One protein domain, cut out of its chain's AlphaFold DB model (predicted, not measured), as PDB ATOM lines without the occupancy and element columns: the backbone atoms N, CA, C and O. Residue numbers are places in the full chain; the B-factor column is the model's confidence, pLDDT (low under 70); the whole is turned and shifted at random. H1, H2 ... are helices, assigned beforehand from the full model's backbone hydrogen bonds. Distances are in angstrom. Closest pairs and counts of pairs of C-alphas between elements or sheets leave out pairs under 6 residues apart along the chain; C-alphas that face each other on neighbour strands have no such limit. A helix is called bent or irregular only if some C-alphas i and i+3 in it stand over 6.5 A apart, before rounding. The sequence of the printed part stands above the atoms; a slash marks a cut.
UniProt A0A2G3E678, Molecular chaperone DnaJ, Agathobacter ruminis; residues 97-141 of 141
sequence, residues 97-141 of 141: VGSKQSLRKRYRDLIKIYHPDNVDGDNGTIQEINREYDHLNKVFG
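Overview. This is residues 97 to 141 of the 141 residues of the protein "Molecular chaperone DnaJ" of Agathobacter ruminis (UniProt A0A2G3E678). Two helices, H1 and H2, lie side by side and almost exactly antiparallel, a helical hairpin joined at one end by a loop, residues 115 to 122. The hairpin makes the long axis of the whole, which is only just a rod, spanning 32 by 16 by 11 A. The printed part has 45 residues with two named helices, H1 then H2, and no named strand; the class is all helix. It is only just compact, close to loose, with a radius of gyration of the C-alphas of 10.9 A.

Along the chain. Residues 97 to 99 come before the first helix. H1 is residues 100 to 114, 21.1 A from first to last C-alpha, beginning at C-alpha 100 at (137.433, 140.230, 193.822) and ending at C-alpha 114 at (145.686, 130.494, 177.039). After residues 115 to 122, H2 takes residues 123 to 139; it is the longest helix, with 17 residues and 24.9 A, and ends at C-alpha 139 at (135.148, 147.821, 189.750). Residues 140 and 141 follow it.

Arrangement. H1 and H2 touch, with 12 pairs of C-alphas within 8 A. Their closest C-alphas, those of Tyr 114 and Ile 126, are 6.3 A apart. Their lines stand at a shallow tilt of 3 degrees and they run opposite ways, a helical hairpin. Their centres are 10.4 A apart. In H1 and H2 every backbone O i to N i+4 pair is within hydrogen-bond range, and neither helix is bent.

Size, cuts and confidence. The two C-alphas farthest apart, those of Val 119 and Gly 141, are 32.8 A apart. The C-alphas of Val 97 and Gly 141, the first and last printed residues, are 13.2 A apart. The printed part has no cut and ends at residue 141, the chain's last residue. The link from H1 to H2, with 8 residues between them, is short. The mean pLDDT of the printed part is 86.0, and residues 120 and 141 are under 70.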
ATOM      1  N   VAL A  97     131.548 136.144 187.561       86.50
ATOM      2  CA  VAL A  97     132.424 136.692 188.604       86.50
ATOM      3  C   VAL A  97     131.683 137.779 189.387       86.50
ATOM      4  O   VAL A  97     131.432 138.861 188.876       86.50
ATOM      5  N   GLY A  98     131.368 137.503 190.656       84.25
ATOM      6  CA  GLY A  98     130.679 138.452 191.548       84.25
ATOM      7  C   GLY A  98     131.541 139.042 192.669       84.25
ATOM      8  O   GLY A  98     131.023 139.724 193.546       84.25
ATOM      9  N   SER A  99     132.841 138.737 192.712       88.75
ATOM     10  CA  SER A  99     133.731 139.174 193.792       88.75
ATOM     11  C   SER A  99     135.191 139.273 193.346       88.75
ATOM     12  O   SER A  99     135.638 138.563 192.442       88.75
ATOM     13  N   LYS A 100     135.985 140.079 194.059       89.44
ATOM     14  CA  LYS A 100     137.433 140.230 193.822       89.44
ATOM     15  C   LYS A 100     138.202 138.907 193.930       89.44
ATOM     16  O   LYS A 100     139.168 138.675 193.201       89.44
ATOM     17  N   GLN A 101     137.779 138.020 194.832       89.75
ATOM     18  CA  GLN A 101     138.407 136.706 195.002       89.75
ATOM     19  C   GLN A 101     138.113 135.785 193.814       89.75
ATOM     20  O   GLN A 101     139.034 135.155 193.287       89.75
ATOM     21  N   SER A 102     136.857 135.738 193.353       91.12
ATOM     22  CA  SER A 102     136.477 134.943 192.181       91.12
ATOM     23  C   SER A 102     137.092 135.490 190.891       91.12
ATOM     24  O   SER A 102     137.485 134.693 190.044       91.12
ATOM     25  N   LEU A 103     137.282 136.812 190.781       92.06
ATOM     26  CA  LEU A 103     137.956 137.456 189.647       92.06
ATOM     27  C   LEU A 103     139.410 136.986 189.521       92.06
ATOM     28  O   LEU A 103     139.818 136.472 188.484       92.06
ATOM     29  N   ARG A 104     140.183 137.085 190.611       91.19
ATOM     30  CA  ARG A 104     141.590 136.641 190.660       91.19
ATOM     31  C   ARG A 104     141.750 135.150 190.401       91.19
ATOM     32  O   ARG A 104     142.741 134.725 189.809       91.19
ATOM     33  N   LYS A 105     140.805 134.341 190.885       93.31
ATOM     34  CA  LYS A 105     140.799 132.901 190.622       93.31
ATOM     35  C   LYS A 105     140.590 132.640 189.131       93.31
ATOM     36  O   LYS A 105     141.447 132.012 188.520       93.31
ATOM     37  N   ARG A 106     139.523 133.203 188.557       92.06
ATOM     38  CA  ARG A 106     139.177 133.030 187.145       92.06
ATOM     39  C   ARG A 106     140.285 133.517 186.216       92.06
ATOM     40  O   ARG A 106     140.646 132.796 185.298       92.06
ATOM     41  N   TYR A 107     140.881 134.671 186.509       92.56
ATOM     42  CA  TYR A 107     142.018 135.206 185.761       92.56
ATOM     43  C   TYR A 107     143.184 134.216 185.702       92.56
ATOM     44  O   TYR A 107     143.644 133.865 184.623       92.56
ATOM     45  N   ARG A 108     143.626 133.685 186.849       92.12
ATOM     46  CA  ARG A 108     144.728 132.709 186.874       92.12
ATOM     47  C   ARG A 108     144.403 131.432 186.107       92.12
ATOM     48  O   ARG A 108     145.298 130.876 185.482       92.12
ATOM     49  N   ASP A 109     143.159 130.966 186.167       91.44
ATOM     50  CA  ASP A 109     142.730 129.772 185.435       91.44
ATOM     51  C   ASP A 109     142.739 130.020 183.916       91.44
ATOM     52  O   ASP A 109     143.191 129.162 183.165       91.44
ATOM     53  N   LEU A 110     142.336 131.213 183.470       90.00
ATOM     54  CA  LEU A 110     142.383 131.614 182.063       90.00
ATOM     55  C   LEU A 110     143.820 131.763 181.543       90.00
ATOM     56  O   LEU A 110     144.138 131.213 180.494       90.00
ATOM     57  N   ILE A 111     144.716 132.416 182.298       90.44
ATOM     58  CA  ILE A 111     146.136 132.533 181.916       90.44
ATOM     59  C   ILE A 111     146.787 131.152 181.797       90.44
ATOM     60  O   ILE A 111     147.587 130.929 180.899       90.44
ATOM     61  N   LYS A 112     146.424 130.198 182.662       89.56
ATOM     62  CA  LYS A 112     146.933 128.821 182.585       89.56
ATOM     63  C   LYS A 112     146.482 128.058 181.346       89.56
ATOM     64  O   LYS A 112     147.181 127.125 180.979       89.56
ATOM     65  N   ILE A 113     145.332 128.391 180.765       86.62
ATOM     66  CA  ILE A 113     144.816 127.739 179.555       86.62
ATOM     67  C   ILE A 113     145.440 128.404 178.326       86.62
ATOM     68  O   ILE A 113     146.069 127.725 177.521       86.62
ATOM     69  N   TYR A 114     145.360 129.732 178.246       85.75
ATOM     70  CA  TYR A 114     145.686 130.494 177.039       85.75
ATOM     71  C   TYR A 114     147.133 131.009 176.971       85.75
ATOM     72  O   TYR A 114     147.451 131.795 176.080       85.75
ATOM     73  N   HIS A 115     148.022 130.609 177.894       85.25
ATOM     74  CA  HIS A 115     149.431 131.020 177.853       85.25
ATOM     75  C   HIS A 115     150.055 130.659 176.492       85.25
ATOM     76  O   HIS A 115     149.845 129.536 176.040       85.25
ATOM     77  N   PRO A 116     150.861 131.538 175.864       83.19
ATOM     78  CA  PRO A 116     151.455 131.292 174.541       83.19
ATOM     79  C   PRO A 116     152.339 130.036 174.452       83.19
ATOM     80  O   PRO A 116     152.600 129.558 173.354       83.19
ATOM     81  N   ASP A 117     152.772 129.489 175.591       84.88
ATOM     82  CA  ASP A 117     153.559 128.247 175.660       84.88
ATOM     83  C   ASP A 117     152.692 126.967 175.667       84.88
ATOM     84  O   ASP A 117     153.225 125.857 175.690       84.88
ATOM     85  N   ASN A 118     151.362 127.098 175.670       83.44
ATOM     86  CA  ASN A 118     150.423 125.977 175.638       83.44
ATOM     87  C   ASN A 118     149.914 125.701 174.216       83.44
ATOM     88  O   ASN A 118     149.918 126.578 173.359       83.44
ATOM     89  N   VAL A 119     149.400 124.486 173.985       77.44
ATOM     90  CA  VAL A 119     148.877 124.038 172.675       77.44
ATOM     91  C   VAL A 119     147.730 124.921 172.160       77.44
ATOM     92  O   VAL A 119     147.675 125.193 170.967       77.44
ATOM     93  N   ASP A 120     146.876 125.414 173.062       69.56
ATOM     94  CA  ASP A 120     145.763 126.332 172.761       69.56
ATOM     95  C   ASP A 120     146.102 127.799 173.114       69.56
ATOM     96  O   ASP A 120     145.219 128.622 173.367       69.56
ATOM     97  N   GLY A 121     147.395 128.116 173.215       76.69
ATOM     98  CA  GLY A 121     147.894 129.432 173.593       76.69
ATOM     99  C   GLY A 121     147.708 130.476 172.498       76.69
ATOM    100  O   GLY A 121     148.139 130.274 171.365       76.69
ATOM    101  N   ASP A 122     147.133 131.627 172.849       80.81
ATOM    102  CA  ASP A 122     146.988 132.764 171.938       80.81
ATOM    103  C   ASP A 122     147.330 134.084 172.641       80.81
ATOM    104  O   ASP A 122     146.727 134.480 173.643       80.81
ATOM    105  N   ASN A 123     148.314 134.792 172.083       81.00
ATOM    106  CA  ASN A 123     148.796 136.060 172.623       81.00
ATOM    107  C   ASN A 123     147.733 137.170 172.508       81.00
ATOM    108  O   ASN A 123     147.678 138.051 173.364       81.00
ATOM    109  N   GLY A 124     146.864 137.113 171.490       80.06
ATOM    110  CA  GLY A 124     145.740 138.047 171.350       80.06
ATOM    111  C   GLY A 124     144.724 137.876 172.479       80.06
ATOM    112  O   GLY A 124     144.403 138.827 173.192       80.06
ATOM    113  N   THR A 125     144.306 136.637 172.716       82.06
ATOM    114  CA  THR A 125     143.374 136.258 173.783       82.06
ATOM    115  C   THR A 125     143.892 136.633 175.175       82.06
ATOM    116  O   THR A 125     143.146 137.195 175.977       82.06
ATOM    117  N   ILE A 126     145.179 136.411 175.469       85.50
ATOM    118  CA  ILE A 126     145.781 136.820 176.753       85.50
ATOM    119  C   ILE A 126     145.746 138.341 176.944       85.50
ATOM    120  O   ILE A 126     145.469 138.812 178.049       85.50
ATOM    121  N   GLN A 127     146.001 139.124 175.892       85.75
ATOM    122  CA  GLN A 127     145.923 140.586 175.983       85.75
ATOM    123  C   GLN A 127     144.503 141.063 176.307       85.75
ATOM    124  O   GLN A 127     144.351 141.959 177.139       85.75
ATOM    125  N   GLU A 128     143.478 140.450 175.716       85.31
ATOM    126  CA  GLU A 128     142.073 140.759 176.016       85.31
ATOM    127  C   GLU A 128     141.678 140.345 177.441       85.31
ATOM    128  O   GLU A 128     141.117 141.151 178.183       85.31
ATOM    129  N   ILE A 129     142.076 139.146 177.886       87.94
ATOM    130  CA  ILE A 129     141.864 138.681 179.270       87.94
ATOM    131  C   ILE A 129     142.496 139.650 180.284       87.94
ATOM    132  O   ILE A 129     141.891 139.941 181.318       87.94
ATOM    133  N   ASN A 130     143.697 140.167 179.998       89.19
ATOM    134  CA  ASN A 130     144.380 141.136 180.859       89.19
ATOM    135  C   ASN A 130     143.639 142.480 180.909       89.19
ATOM    136  O   ASN A 130     143.444 143.026 181.995       89.19
ATOM    137  N   ARG A 131     143.193 142.995 179.753       87.94
ATOM    138  CA  ARG A 131     142.431 144.253 179.661       87.94
ATOM    139  C   ARG A 131     141.141 144.192 180.477       87.94
ATOM    140  O   ARG A 131     140.877 145.107 181.260       87.94
ATOM    141  N   GLU A 132     140.376 143.111 180.336       87.50
ATOM    142  CA  GLU A 132     139.102 142.950 181.044       87.50
ATOM    143  C   GLU A 132     139.304 142.701 182.543       87.50
ATOM    144  O   GLU A 132     138.601 143.269 183.380       87.50
ATOM    145  N   TYR A 133     140.327 141.929 182.920       90.38
ATOM    146  CA  TYR A 133     140.694 141.765 184.324       90.38
ATOM    147  C   TYR A 133     141.052 143.100 184.983       90.38
ATOM    148  O   TYR A 133     140.575 143.378 186.084       90.38
ATOM    149  N   ASP A 134     141.855 143.939 184.325       90.12
ATOM    150  CA  ASP A 134     142.234 145.254 184.848       90.12
ATOM    151  C   ASP A 134     141.029 146.190 184.981       90.12
ATOM    152  O   ASP A 134     140.948 146.964 185.941       90.12
ATOM    153  N   HIS A 135     140.077 146.110 184.048       88.06
ATOM    154  CA  HIS A 135     138.811 146.831 184.123       88.06
ATOM    155  C   HIS A 135     137.976 146.370 185.332       88.06
ATOM    156  O   HIS A 135     137.671 147.173 186.218       88.06
ATOM    157  N   LEU A 136     137.690 145.071 185.447       86.81
ATOM    158  CA  LEU A 136     136.884 144.515 186.538       86.81
ATOM    159  C   LEU A 136     137.568 144.634 187.905       86.81
ATOM    160  O   LEU A 136     136.903 144.837 188.920       86.81
ATOM    161  N   ASN A 137     138.897 144.567 187.966       89.50
ATOM    162  CA  ASN A 137     139.652 144.730 189.206       89.50
ATOM    163  C   ASN A 137     139.594 146.173 189.741       89.50
ATOM    164  O   ASN A 137     139.811 146.363 190.936       89.50
ATOM    165  N   LYS A 138     139.267 147.173 188.905       88.38
ATOM    166  CA  LYS A 138     138.925 148.535 189.358       88.38
ATOM    167  C   LYS A 138     137.495 148.624 189.893       88.38
ATOM    168  O   LYS A 138     137.253 149.392 190.813       88.38
ATOM    169  N   VAL A 139     136.565 147.841 189.342       83.69
ATOM    170  CA  VAL A 139     135.148 147.821 189.750       83.69
ATOM    171  C   VAL A 139     134.944 147.074 191.073       83.69
ATOM    172  O   VAL A 139     134.248 147.561 191.957       83.69
ATOM    173  N   PHE A 140     135.572 145.906 191.239       81.00
ATOM    174  CA  PHE A 140     135.584 145.140 192.498       81.00
ATOM    175  C   PHE A 140     136.705 145.580 193.462       81.00
ATOM    176  O   PHE A 140     136.940 144.916 194.481       81.00
ATOM    177  N   GLY A 141     137.460 146.609 193.068       59.75
ATOM    178  CA  GLY A 141     138.676 147.114 193.699       59.75
ATOM    179  C   GLY A 141     138.421 147.753 195.039       59.75
ATOM    180  O   GLY A 141     139.100 147.285 195.986       59.75
TER     181      GLY A 141